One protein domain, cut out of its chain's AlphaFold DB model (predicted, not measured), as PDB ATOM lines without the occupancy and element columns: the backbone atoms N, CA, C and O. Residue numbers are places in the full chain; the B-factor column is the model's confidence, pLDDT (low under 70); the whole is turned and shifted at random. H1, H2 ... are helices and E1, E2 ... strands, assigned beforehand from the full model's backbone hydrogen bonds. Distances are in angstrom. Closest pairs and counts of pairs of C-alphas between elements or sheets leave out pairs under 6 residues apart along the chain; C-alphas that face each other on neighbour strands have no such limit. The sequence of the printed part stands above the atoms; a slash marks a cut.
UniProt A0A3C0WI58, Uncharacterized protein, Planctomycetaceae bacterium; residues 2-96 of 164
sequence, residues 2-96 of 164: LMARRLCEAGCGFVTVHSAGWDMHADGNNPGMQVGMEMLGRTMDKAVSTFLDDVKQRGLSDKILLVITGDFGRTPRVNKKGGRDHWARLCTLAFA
ATOM      1  N   LEU A   2      32.075 -27.879  13.578       95.62
ATOM      2  CA  LEU A   2      32.065 -27.227  14.906       95.62
ATOM      3  C   LEU A   2      31.757 -25.719  14.843       95.62
ATOM      4  O   LEU A   2      30.892 -25.227  15.560       95.62
ATOM      5  N   MET A   3      32.454 -24.997  13.957       97.56
ATOM      6  CA  MET A   3      32.213 -23.569  13.744       97.56
ATOM      7  C   MET A   3      30.797 -23.298  13.225       97.56
ATOM      8  O   MET A   3      30.138 -22.406  13.733       97.56
ATOM      9  N   ALA A   4      30.306 -24.094  12.269       97.81
ATOM     10  CA  ALA A   4      28.959 -23.932  11.722       97.81
ATOM     11  C   ALA A   4      27.886 -24.047  12.813       97.81
ATOM     12  O   ALA A   4      27.033 -23.176  12.927       97.81
ATOM     13  N   ARG A   5      27.997 -25.050  13.692       96.81
ATOM     14  CA  ARG A   5      27.092 -25.202  14.836       96.81
ATOM     15  C   ARG A   5      27.166 -24.006  15.791       96.81
ATOM     16  O   ARG A   5      26.129 -23.525  16.226       96.81
ATOM     17  N   ARG A   6      28.372 -23.497  16.085       97.62
ATOM     18  CA  ARG A   6      28.550 -22.289  16.918       97.62
ATOM     19  C   ARG A   6      27.948 -21.034  16.284       97.62
ATOM     20  O   ARG A   6      27.417 -20.203  17.007       97.62
ATOM     21  N   LEU A   7      28.023 -20.898  14.960       98.25
ATOM     22  CA  LEU A   7      27.378 -19.804  14.230       98.25
ATOM     23  C   LEU A   7      25.853 -19.903  14.336       98.25
ATOM     24  O   LEU A   7      25.210 -18.903  14.638       98.25
ATOM     25  N   CYS A   8      25.278 -21.099  14.178       96.75
ATOM     26  CA  CYS A   8      23.844 -21.310  14.397       96.75
ATOM     27  C   CYS A   8      23.426 -20.962  15.836       96.75
ATOM     28  O   CYS A   8      22.448 -20.250  16.029       96.75
ATOM     29  N   GLU A   9      24.194 -21.385  16.848       96.12
ATOM     30  CA  GLU A   9      23.950 -21.008  18.253       96.12
ATOM     31  C   GLU A   9      24.049 -19.493  18.491       96.12
ATOM     32  O   GLU A   9      23.342 -18.957  19.340       96.12
ATOM     33  N   ALA A  10      24.903 -18.795  17.738       97.50
ATOM     34  CA  ALA A  10      25.044 -17.341  17.787       97.50
ATOM     35  C   ALA A  10      23.957 -16.589  16.990       97.50
ATOM     36  O   ALA A  10      23.995 -15.360  16.927       97.50
ATOM     37  N   GLY A  11      22.996 -17.299  16.387       95.75
ATOM     38  CA  GLY A  11      21.866 -16.713  15.666       95.75
ATOM     39  C   GLY A  11      22.062 -16.565  14.156       95.75
ATOM     40  O   GLY A  11      21.248 -15.914  13.504       95.75
ATOM     41  N   CYS A  12      23.104 -17.154  13.559       97.12
ATOM     42  CA  CYS A  12      23.207 -17.199  12.099       97.12
ATOM     43  C   CYS A  12      22.112 -18.109  11.519       97.12
ATOM     44  O   CYS A  12      22.145 -19.322  11.723       97.12
ATOM     45  N   GLY A  13      21.182 -17.527  10.755       93.88
ATOM     46  CA  GLY A  13      20.064 -18.255  10.143       93.88
ATOM     47  C   GLY A  13      20.444 -19.138   8.948       93.88
ATOM     48  O   GLY A  13      19.713 -20.063   8.620       93.88
ATOM     49  N   PHE A  14      21.592 -18.896   8.308       95.88
ATOM     50  CA  PHE A  14      22.064 -19.696   7.177       95.88
ATOM     51  C   PHE A  14      23.590 -19.796   7.181       95.88
ATOM     52  O   PHE A  14      24.285 -18.782   7.277       95.88
ATOM     53  N   VAL A  15      24.125 -21.015   7.085       97.50
ATOM     54  CA  VAL A  15      25.570 -21.277   7.121       97.50
ATOM     55  C   VAL A  15      25.949 -22.247   6.010       97.50
ATOM     56  O   VAL A  15      25.539 -23.405   6.021       97.50
ATOM     57  N   THR A  16      26.802 -21.799   5.090       96.56
ATOM     58  CA  THR A  16      27.356 -22.651   4.032       96.56
ATOM     59  C   THR A  16      28.714 -23.201   4.448       96.56
ATOM     60  O   THR A  16      29.599 -22.458   4.875       96.56
ATOM     61  N   VAL A  17      28.908 -24.508   4.278       96.19
ATOM     62  CA  VAL A  17      30.205 -25.170   4.459       96.19
ATOM     63  C   VAL A  17      30.617 -25.781   3.128       96.19
ATOM     64  O   VAL A  17      29.908 -26.618   2.582       96.19
ATOM     65  N   HIS A  18      31.771 -25.370   2.610       94.31
ATOM     66  CA  HIS A  18      32.308 -25.886   1.356       94.31
ATOM     67  C   HIS A  18      33.340 -26.993   1.613       94.31
ATOM     68  O   HIS A  18      34.247 -26.824   2.431       94.31
ATOM     69  N   SER A  19      33.216 -28.109   0.892       92.56
ATOM     70  CA  SER A  19      34.180 -29.214   0.886       92.56
ATOM     71  C   SER A  19      34.571 -29.531  -0.554       92.56
ATOM     72  O   SER A  19      33.767 -30.080  -1.299       92.56
ATOM     73  N   ALA A  20      35.807 -29.212  -0.933       91.38
ATOM     74  CA  ALA A  20      36.336 -29.462  -2.274       91.38
ATOM     75  C   ALA A  20      36.997 -30.851  -2.401       91.38
ATOM     76  O   ALA A  20      37.211 -31.539  -1.404       91.38
ATOM     77  N   GLY A  21      37.373 -31.227  -3.629       91.44
ATOM     78  CA  GLY A  21      38.202 -32.408  -3.917       91.44
ATOM     79  C   GLY A  21      37.435 -33.690  -4.259       91.44
ATOM     80  O   GLY A  21      38.046 -34.742  -4.412       91.44
ATOM     81  N   TRP A  22      36.108 -33.620  -4.394       93.56
ATOM     82  CA  TRP A  22      35.250 -34.771  -4.714       93.56
ATOM     83  C   TRP A  22      35.333 -35.233  -6.176       93.56
ATOM     84  O   TRP A  22      34.650 -36.187  -6.558       93.56
ATOM     85  N   ASP A  23      36.139 -34.562  -6.997       93.62
ATOM     86  CA  ASP A  23      36.488 -35.003  -8.341       93.62
ATOM     87  C   ASP A  23      37.464 -36.174  -8.230       93.62
ATOM     88  O   ASP A  23      38.640 -36.009  -7.924       93.62
ATOM     89  N   MET A  24      36.955 -37.387  -8.435       94.81
ATOM     90  CA  MET A  24      37.725 -38.626  -8.312       94.81
ATOM     91  C   MET A  24      37.922 -39.273  -9.689       94.81
ATOM     92  O   MET A  24      37.514 -40.415  -9.924       94.81
ATOM     93  N   HIS A  25      38.498 -38.509 -10.622       96.06
ATOM     94  CA  HIS A  25      38.624 -38.873 -12.045       96.06
ATOM     95  C   HIS A  25      39.791 -39.812 -12.359       96.06
ATOM     96  O   HIS A  25      39.799 -40.419 -13.434       96.06
ATOM     97  N   ALA A  26      40.752 -39.958 -11.437       96.19
ATOM     98  CA  ALA A  26      41.997 -40.705 -11.642       96.19
ATOM     99  C   ALA A  26      42.788 -40.249 -12.888       96.19
ATOM    100  O   ALA A  26      43.312 -41.061 -13.649       96.19
ATOM    101  N   ASP A  27      42.852 -38.943 -13.149       94.00
ATOM    102  CA  ASP A  27      43.396 -38.374 -14.390       94.00
ATOM    103  C   ASP A  27      44.769 -37.696 -14.241       94.00
ATOM    104  O   ASP A  27      45.247 -37.090 -15.197       94.00
ATOM    105  N   GLY A  28      45.405 -37.829 -13.075       90.94
ATOM    106  CA  GLY A  28      46.700 -37.227 -12.744       90.94
ATOM    107  C   GLY A  28      46.581 -35.917 -11.963       90.94
ATOM    108  O   GLY A  28      47.430 -35.652 -11.116       90.94
ATOM    109  N   ASN A  29      45.502 -35.158 -12.173       91.94
ATOM    110  CA  ASN A  29      45.172 -33.973 -11.372       91.94
ATOM    111  C   ASN A  29      44.210 -34.315 -10.228       91.94
ATOM    112  O   ASN A  29      44.228 -33.671  -9.182       91.94
ATOM    113  N   ASN A  30      43.390 -35.345 -10.427       94.38
ATOM    114  CA  ASN A  30      42.380 -35.808  -9.491       94.38
ATOM    115  C   ASN A  30      42.733 -37.196  -8.937       94.38
ATOM    116  O   ASN A  30      43.199 -38.058  -9.700       94.38
ATOM    117  N   PRO A  31      42.481 -37.465  -7.641       94.56
ATOM    118  CA  PRO A  31      42.698 -38.787  -7.070       94.56
ATOM    119  C   PRO A  31      41.790 -39.833  -7.734       94.56
ATOM    120  O   PRO A  31      40.762 -39.526  -8.336       94.56
ATOM    121  N   GLY A  32      42.154 -41.108  -7.598       95.44
ATOM    122  CA  GLY A  32      41.212 -42.197  -7.851       95.44
ATOM    123  C   GLY A  32      40.193 -42.330  -6.719       95.44
ATOM    124  O   GLY A  32      40.426 -41.849  -5.610       95.44
ATOM    125  N   MET A  33      39.083 -43.029  -6.977       94.62
ATOM    126  CA  MET A  33      37.974 -43.151  -6.017       94.62
ATOM    127  C   MET A  33      38.408 -43.660  -4.640       94.62
ATOM    128  O   MET A  33      37.964 -43.130  -3.631       94.62
ATOM    129  N   GLN A  34      39.279 -44.672  -4.582       93.81
ATOM    130  CA  GLN A  34      39.702 -45.259  -3.308       93.81
ATOM    131  C   GLN A  34      40.445 -44.239  -2.436       93.81
ATOM    132  O   GLN A  34      40.085 -44.034  -1.282       93.81
ATOM    133  N   VAL A  35      41.446 -43.567  -3.006       94.62
ATOM    134  CA  VAL A  35      42.226 -42.539  -2.303       94.62
ATOM    135  C   VAL A  35      41.340 -41.347  -1.942       94.62
ATOM    136  O   VAL A  35      41.364 -40.885  -0.805       94.62
ATOM    137  N   GLY A  36      40.506 -40.888  -2.880       95.31
ATOM    138  CA  GLY A  36      39.589 -39.774  -2.650       95.31
ATOM    139  C   GLY A  36      38.588 -40.051  -1.525       95.31
ATOM    140  O   GLY A  36      38.385 -39.196  -0.666       95.31
ATOM    141  N   MET A  37      38.000 -41.249  -1.474       95.50
ATOM    142  CA  MET A  37      37.049 -41.630  -0.422       95.50
ATOM    143  C   MET A  37      37.713 -41.833   0.942       95.50
ATOM    144  O   MET A  37      37.116 -41.487   1.961       95.50
ATOM    145  N   GLU A  38      38.945 -42.338   0.982       96.00
ATOM    146  CA  GLU A  38      39.728 -42.408   2.221       96.00
ATOM    147  C   GLU A  38      39.998 -41.008   2.794       96.00
ATOM    148  O   GLU A  38      39.835 -40.785   3.993       96.00
ATOM    149  N   MET A  39      40.334 -40.041   1.936       94.38
ATOM    150  CA  MET A  39      40.605 -38.659   2.343       94.38
ATOM    151  C   MET A  39      39.335 -37.894   2.743       94.38
ATOM    152  O   MET A  39      39.280 -37.262   3.803       94.38
ATOM    153  N   LEU A  40      38.313 -37.921   1.886       95.75
ATOM    154  CA  LEU A  40      37.139 -37.051   2.000       95.75
ATOM    155  C   LEU A  40      35.954 -37.757   2.642       95.75
ATOM    156  O   LEU A  40      35.319 -37.187   3.526       95.75
ATOM    157  N   GLY A  41      35.690 -39.003   2.251       95.81
ATOM    158  CA  GLY A  41      34.573 -39.794   2.766       95.81
ATOM    159  C   GLY A  41      34.657 -39.991   4.276       95.81
ATOM    160  O   GLY A  41      33.706 -39.668   4.983       95.81
ATOM    161  N   ARG A  42      35.814 -40.420   4.798       96.00
ATOM    162  CA  ARG A  42      36.009 -40.583   6.254       96.00
ATOM    163  C   ARG A  42      35.898 -39.269   7.020       96.00
ATOM    164  O   ARG A  42      35.328 -39.227   8.109       96.00
ATOM    165  N   THR A  43      36.451 -38.195   6.462       95.56
ATOM    166  CA  THR A  43      36.408 -36.871   7.092       95.56
ATOM    167  C   THR A  43      34.978 -36.340   7.135       95.56
ATOM    168  O   THR A  43      34.546 -35.835   8.170       95.56
ATOM    169  N   MET A  44      34.229 -36.494   6.040       96.25
ATOM    170  CA  MET A  44      32.822 -36.120   5.944       96.25
ATOM    171  C   MET A  44      31.959 -36.928   6.913       96.25
ATOM    172  O   MET A  44      31.223 -36.329   7.690       96.25
ATOM    173  N   ASP A  45      32.091 -38.257   6.914       97.00
ATOM    174  CA  ASP A  45      31.340 -39.159   7.793       97.00
ATOM    175  C   ASP A  45      31.515 -38.781   9.270       97.00
ATOM    176  O   ASP A  45      30.539 -38.522   9.977       97.00
ATOM    177  N   LYS A  46      32.766 -38.601   9.712       97.25
ATOM    178  CA  LYS A  46      33.070 -38.149  11.075       97.25
ATOM    179  C   LYS A  46      32.503 -36.759  11.361       97.25
ATOM    180  O   LYS A  46      31.969 -36.520  12.442       97.25
ATOM    181  N   ALA A  47      32.647 -35.820  10.428       97.06
ATOM    182  CA  ALA A  47      32.209 -34.443  10.627       97.06
ATOM    183  C   ALA A  47      30.680 -34.323  10.718       97.06
ATOM    184  O   ALA A  47      30.190 -33.554  11.545       97.06
ATOM    185  N   VAL A  48      29.947 -35.070   9.890       97.44
ATOM    186  CA  VAL A  48      28.478 -35.084   9.855       97.44
ATOM    187  C   VAL A  48      27.916 -35.803  11.075       97.44
ATOM    188  O   VAL A  48      27.095 -35.218  11.775       97.44
ATOM    189  N   SER A  49      28.391 -37.013  11.383       97.44
ATOM    190  CA  SER A  49      27.943 -37.765  12.567       97.44
ATOM    191  C   SER A  49      28.153 -36.970  13.858       97.44
ATOM    192  O   SER A  49      27.204 -36.744  14.605       97.44
ATOM    193  N   THR A  50      29.359 -36.423  14.056       97.94
ATOM    194  CA  THR A  50      29.674 -35.595  15.233       97.94
ATOM    195  C   THR A  50      28.789 -34.350  15.294       97.94
ATOM    196  O   THR A  50      28.357 -33.957  16.370       97.94
ATOM    197  N   PHE A  51      28.508 -33.705  14.154       98.25
ATOM    198  CA  PHE A  51      27.629 -32.536  14.123       98.25
ATOM    199  C   PHE A  51      26.203 -32.878  14.549       98.25
ATOM    200  O   PHE A  51      25.623 -32.142  15.342       98.25
ATOM    201  N   LEU A  52      25.647 -33.981  14.045       97.62
ATOM    202  CA  LEU A  52      24.295 -34.415  14.395       97.62
ATOM    203  C   LEU A  52      24.190 -34.775  15.882       97.62
ATOM    204  O   LEU A  52      23.228 -34.364  16.534       97.62
ATOM    205  N   ASP A  53      25.199 -35.451  16.434       97.94
ATOM    206  CA  ASP A  53      25.276 -35.735  17.869       97.94
ATOM    207  C   ASP A  53      25.383 -34.450  18.703       97.94
ATOM    208  O   ASP A  53      24.638 -34.289  19.670       97.94
ATOM    209  N   ASP A  54      26.241 -33.502  18.310       98.00
ATOM    210  CA  ASP A  54      26.389 -32.196  18.970       98.00
ATOM    211  C   ASP A  54      25.060 -31.427  18.986       98.00
ATOM    212  O   ASP A  54      24.657 -30.883  20.016       98.00
ATOM    213  N   VAL A  55      24.382 -31.363  17.836       97.81
ATOM    214  CA  VAL A  55      23.094 -30.676  17.668       97.81
ATOM    215  C   VAL A  55      22.028 -31.333  18.545       97.81
ATOM    216  O   VAL A  55      21.294 -30.632  19.246       97.81
ATOM    217  N   LYS A  56      21.983 -32.668  18.585       97.25
ATOM    218  CA  LYS A  56      21.053 -33.423  19.432       97.25
ATOM    219  C   LYS A  56      21.303 -33.197  20.918       97.25
ATOM    220  O   LYS A  56      20.368 -32.891  21.651       97.25
ATOM    221  N   GLN A  57      22.551 -33.305  21.368       98.06
ATOM    222  CA  GLN A  57      22.922 -33.111  22.775       98.06
ATOM    223  C   GLN A  57      22.593 -31.703  23.287       98.06
ATOM    224  O   GLN A  57      22.397 -31.510  24.484       98.06
ATOM    225  N   ARG A  58      22.510 -30.724  22.383       97.50
ATOM    226  CA  ARG A  58      22.179 -29.326  22.689       97.50
ATOM    227  C   ARG A  58      20.691 -29.003  22.569       97.50
ATOM    228  O   ARG A  58      20.316 -27.858  22.794       97.50
ATOM    229  N   GLY A  59      19.851 -29.971  22.202       97.19
ATOM    230  CA  GLY A  59      18.423 -29.736  21.971       97.19
ATOM    231  C   GLY A  59      18.141 -28.876  20.735       97.19
ATOM    232  O   GLY A  59      17.130 -28.185  20.683       97.19
ATOM    233  N   LEU A  60      19.041 -28.891  19.747       97.00
ATOM    234  CA  LEU A  60      18.944 -28.085  18.526       97.00
ATOM    235  C   LEU A  60      18.443 -28.886  17.314       97.00
ATOM    236  O   LEU A  60      18.358 -28.329  16.223       97.00
ATOM    237  N   SER A  61      18.115 -30.175  17.475       96.06
ATOM    238  CA  SER A  61      17.706 -31.057  16.367       96.06
ATOM    239  C   SER A  61      16.529 -30.514  15.565       96.06
ATOM    240  O   SER A  61      16.573 -30.573  14.343       96.06
ATOM    241  N   ASP A  62      15.540 -29.908  16.222       94.94
ATOM    242  CA  ASP A  62      14.369 -29.332  15.546       94.94
ATOM    243  C   ASP A  62      14.607 -27.894  15.058       94.94
ATOM    244  O   ASP A  62      13.754 -27.302  14.408       94.94
ATOM    245  N   LYS A  63      15.763 -27.304  15.388       94.88
ATOM    246  CA  LYS A  63      16.113 -25.909  15.073       94.88
ATOM    247  C   LYS A  63      17.137 -25.775  13.955       94.88
ATOM    248  O   LYS A  63      17.290 -24.689  13.408       94.88
ATOM    249  N   ILE A  64      17.858 -26.846  13.636       97.06
ATOM    250  CA  ILE A  64      18.909 -26.842  12.621       97.06
ATOM    251  C   ILE A  64      18.589 -27.906  11.579       97.06
ATOM    252  O   ILE A  64      18.648 -29.098  11.872       97.06
ATOM    253  N   LEU A  65      18.316 -27.458  10.353       97.69
ATOM    254  CA  LEU A  65      18.281 -28.314   9.174       97.69
ATOM    255  C   LEU A  65      19.692 -28.420   8.585       97.69
ATOM    256  O   LEU A  65      20.252 -27.437   8.096       97.69
ATOM    257  N   LEU A  66      20.269 -29.619   8.605       97.81
ATOM    258  CA  LEU A  66      21.474 -29.937   7.850       97.81
ATOM    259  C   LEU A  66      21.087 -30.372   6.437       97.81
ATOM    260  O   LEU A  66      20.328 -31.326   6.269       97.81
ATOM    261  N   VAL A  67      21.680 -29.723   5.437       97.62
ATOM    262  CA  VAL A  67      21.557 -30.091   4.024       97.62
ATOM    263  C   VAL A  67      22.928 -30.499   3.498       97.62
ATOM    264  O   VAL A  67      23.897 -29.749   3.619       97.62
ATOM    265  N   ILE A  68      23.011 -31.683   2.896       96.69
ATOM    266  CA  ILE A  68      24.206 -32.185   2.216       96.69
ATOM    267  C   ILE A  68      23.854 -32.381   0.748       96.69
ATOM    268  O   ILE A  68      22.984 -33.182   0.407       96.69
ATOM    269  N   THR A  69      24.543 -31.652  -0.121       94.62
ATOM    270  CA  THR A  69      24.329 -31.703  -1.567       94.62
ATOM    271  C   THR A  69      25.602 -31.316  -2.320       94.62
ATOM    272  O   THR A  69      26.579 -30.866  -1.715       94.62
ATOM    273  N   GLY A  70      25.581 -31.497  -3.636       89.38
ATOM    274  CA  GLY A  70      26.609 -31.057  -4.573       89.38
ATOM    275  C   GLY A  70      25.985 -30.489  -5.846       89.38
ATOM    276  O   GLY A  70      24.767 -30.408  -5.982       89.38
ATOM    277  N   ASP A  71      26.831 -30.104  -6.789       84.62
ATOM    278  CA  ASP A  71      26.448 -29.563  -8.094       84.62
ATOM    279  C   ASP A  71      25.962 -30.648  -9.071       84.62
ATOM    280  O   ASP A  71      24.924 -30.491  -9.714       84.62
ATOM    281  N   PHE A  72      26.686 -31.763  -9.169       88.75
ATOM    282  CA  PHE A  72      26.353 -32.910 -10.015       88.75
ATOM    283  C   PHE A  72      26.852 -34.229  -9.407       88.75
ATOM    284  O   PHE A  72      27.655 -34.262  -8.477       88.75
ATOM    285  N   GLY A  73      26.348 -35.355  -9.915       91.88
ATOM    286  CA  GLY A  73      26.816 -36.680  -9.513       91.88
ATOM    287  C   GLY A  73      27.974 -37.188 -10.362       91.88
ATOM    288  O   GLY A  73      28.662 -36.444 -11.065       91.88
ATOM    289  N   ARG A  74      28.181 -38.509 -10.305       93.81
ATOM    290  CA  ARG A  74      29.275 -39.206 -10.994       93.81
ATOM    291  C   ARG A  74      28.764 -40.332 -11.880       93.81
ATOM    292  O   ARG A  74      27.850 -41.058 -11.485       93.81
ATOM    293  N   THR A  75      29.393 -40.527 -13.039       95.56
ATOM    294  CA  THR A  75      28.987 -41.534 -14.039       95.56
ATOM    295  C   THR A  75      28.742 -42.894 -13.392       95.56
ATOM    296  O   THR A  75      29.625 -43.355 -12.685       95.56
ATOM    297  N   PRO A  76      27.618 -43.595 -13.621       94.38
ATOM    298  CA  PRO A  76      27.360 -44.953 -13.107       94.38
ATOM    299  C   PRO A  76      28.506 -45.947 -13.277       94.38
ATOM    300  O   PRO A  76      28.730 -46.830 -12.451       94.38
ATOM    301  N   ARG A  77      29.232 -45.798 -14.387       94.31
ATOM    302  CA  ARG A  77      30.340 -46.660 -14.774       94.31
ATOM    303  C   ARG A  77      31.667 -46.021 -14.395       94.31
ATOM    304  O   ARG A  77      31.859 -44.816 -14.559       94.31
ATOM    305  N   VAL A  78      32.579 -46.873 -13.941       95.44
ATOM    306  CA  VAL A  78      33.983 -46.532 -13.714       95.44
ATOM    307  C   VAL A  78      34.667 -46.327 -15.064       95.44
ATOM    308  O   VAL A  78      34.487 -47.128 -15.986       95.44
ATOM    309  N   ASN A  79      35.421 -45.240 -15.189       95.56
ATOM    310  CA  ASN A  79      36.165 -44.909 -16.397       95.56
ATOM    311  C   ASN A  79      37.413 -45.809 -16.541       95.56
ATOM    312  O   ASN A  79      37.804 -46.535 -15.624       95.56
ATOM    313  N   LYS A  80      38.087 -45.756 -17.698       95.69
ATOM    314  CA  LYS A  80      39.272 -46.598 -17.980       95.69
ATOM    315  C   LYS A  80      40.458 -46.357 -17.034       95.69
ATOM    316  O   LYS A  80      41.380 -47.164 -17.020       95.69
ATOM    317  N   LYS A  81      40.449 -45.254 -16.282       95.06
ATOM    318  CA  LYS A  81      41.509 -44.856 -15.351       95.06
ATOM    319  C   LYS A  81      41.209 -45.265 -13.902       95.06
ATOM    320  O   LYS A  81      42.043 -45.057 -13.031       95.06
ATOM    321  N   GLY A  82      40.036 -45.846 -13.632       92.75
ATOM    322  CA  GLY A  82      39.611 -46.204 -12.274       92.75
ATOM    323  C   GLY A  82      38.922 -45.069 -11.502       92.75
ATOM    324  O   GLY A  82      38.760 -45.175 -10.287       92.75
ATOM    325  N   GLY A  83      38.522 -43.993 -12.185       96.06
ATOM    326  CA  GLY A  83      37.726 -42.890 -11.640       96.06
ATOM    327  C   GLY A  83      36.265 -42.907 -12.102       96.06
ATOM    328  O   GLY A  83      35.818 -43.859 -12.748       96.06
ATOM    329  N   ARG A  84      35.510 -41.845 -11.797       95.38
ATOM    330  CA  ARG A  84      34.150 -41.613 -12.328       95.38
ATOM    331  C   ARG A  84      33.985 -40.160 -12.754       95.38
ATOM    332  O   ARG A  84      34.264 -39.272 -11.958       95.38
ATOM    333  N   ASP A  85      33.470 -39.946 -13.960       95.38
ATOM    334  CA  ASP A  85      33.420 -38.631 -14.604       95.38
ATOM    335  C   ASP A  85      32.179 -37.820 -14.176       95.38
ATOM    336  O   ASP A  85      31.325 -38.301 -13.423       95.38
ATOM    337  N   HIS A  86      32.067 -36.572 -14.643       95.19
ATOM    338  CA  HIS A  86      30.936 -35.680 -14.339       95.19
ATOM    339  C   HIS A  86      29.606 -36.237 -14.846       95.19
ATOM    340  O   HIS A  86      29.522 -36.776 -15.953       95.19
ATOM    341  N   TRP A  87      28.548 -36.075 -14.047       95.25
ATOM    342  CA  TRP A  87      27.233 -36.603 -14.382       95.25
ATOM    343  C   TRP A  87      26.087 -35.730 -13.860       95.25
ATOM    344  O   TRP A  87      25.637 -35.860 -12.726       95.25
ATOM    345  N   ALA A  88      25.578 -34.853 -14.727       92.81
ATOM    346  CA  ALA A  88      24.554 -33.863 -14.377       92.81
ATOM    347  C   ALA A  88      23.143 -34.441 -14.152       92.81
ATOM    348  O   ALA A  88      22.239 -33.723 -13.745       92.81
ATOM    349  N   ARG A  89      22.922 -35.727 -14.453       92.50
ATOM    350  CA  ARG A  89      21.570 -36.312 -14.497       92.50
ATOM    351  C   ARG A  89      21.025 -36.697 -13.124       92.50
ATOM    352  O   ARG A  89      19.820 -36.861 -12.987       92.50
ATOM    353  N   LEU A  90      21.898 -36.880 -12.137       92.56
ATOM    354  CA  LEU A  90      21.520 -37.275 -10.785       92.56
ATOM    355  C   LEU A  90      22.616 -36.843  -9.811       92.56
ATOM    356  O   LEU A  90      23.786 -37.095 -10.081       92.56
ATOM    357  N   CYS A  91      22.251 -36.240  -8.683       91.19
ATOM    358  CA  CYS A  91      23.160 -35.926  -7.580       91.19
ATOM    359  C   CYS A  91      22.549 -36.364  -6.240       91.19
ATOM    360  O   CYS A  91      21.391 -36.777  -6.173       91.19
ATOM    361  N   THR A  92      23.355 -36.337  -5.179       88.31
ATOM    362  CA  THR A  92      22.887 -36.675  -3.830       88.31
ATOM    363  C   THR A  92      22.254 -35.458  -3.185       88.31
ATOM    364  O   THR A  92      22.841 -34.380  -3.213       88.31
ATOM    365  N   LEU A  93      21.110 -35.666  -2.542       94.81
ATOM    366  CA  LEU A  93      20.498 -34.702  -1.650       94.81
ATOM    367  C   LEU A  93      20.142 -35.411  -0.341       94.81
ATOM    368  O   LEU A  93      19.371 -36.369  -0.353       94.81
ATOM    369  N   ALA A  94      20.737 -34.978   0.768       96.06
ATOM    370  CA  ALA A  94      20.489 -35.546   2.089       96.06
ATOM    371  C   ALA A  94      20.097 -34.450   3.084       96.06
ATOM    372  O   ALA A  94      20.717 -33.384   3.119       96.06
ATOM    373  N   PHE A  95      19.096 -34.748   3.910       97.56
ATOM    374  CA  PHE A  95      18.556 -33.845   4.921       97.56
ATOM    375  C   PHE A  95      18.575 -34.501   6.300       97.56
ATOM    376  O   PHE A  95      18.378 -35.713   6.417       97.56
ATOM    377  N   ALA A  96      18.796 -33.705   7.346       97.31
ATOM    378  CA  ALA A  96      18.665 -34.148   8.732       97.31
ATOM    379  C   ALA A  96      18.340 -32.975   9.671       97.31
ATOM    380  O   ALA A  96      18.944 -31.910   9.556       97.31
TER     381      ALA A  96
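Overview. This is residues 2 to 96 of the 164 residues of an uncharacterized protein of Planctomycetaceae bacterium (UniProt A0A3C0WI58). What is the shape? One long helix, H2, runs along an elongated, loose body; the short helix H1 and the hairpin E1-E2 lie beside its later part, and unnamed residues 10 to 32 and 70 to 92 reach the other end. What builds it? 95 residues are printed, with H1, H2, E1 and E2 in that order: a mixed class, under half in named elements, the sheet E1 - E2 antiparallel. The radius of gyration of the C-alphas is 15.9 A, the spans 48 by 25 by 17 A.

Along the chain. Where are the helices? H1, residues 2 to 9, begins at C-alpha (32.065, -27.227, 14.906). H2, residues 33 to 57, is 34.0 A long, with a kink of 32 degrees near residue 40. And the strands? E1 is residues 65 to 69; E2, residues 93 to 96, ends at C-alpha (18.665, -34.148, 8.732).

Arrangement. Do the helices meet? H1 only just touches H2, at residues 51 to 55 of H2 alone, with 3 pairs of C-alphas within 8 A; the closest, Leu 2 and Phe 51, are 7.0 A apart. Within hydrogen-bond range are every O i to N i+4 pair of H1 and 19 of 21 in H2. And the strands? In the hairpin E1-E2, N 68 and O 94 are 2.9 A apart.

Size, cuts and confidence. How large is it? The farthest C-alphas, Ala 10 and Lys 80, are 48.3 A apart. Is it continuous? The printed part has no cut, links H1 to H2 and E1 to E2 are long, and no printed residue is under 70 in pLDDT.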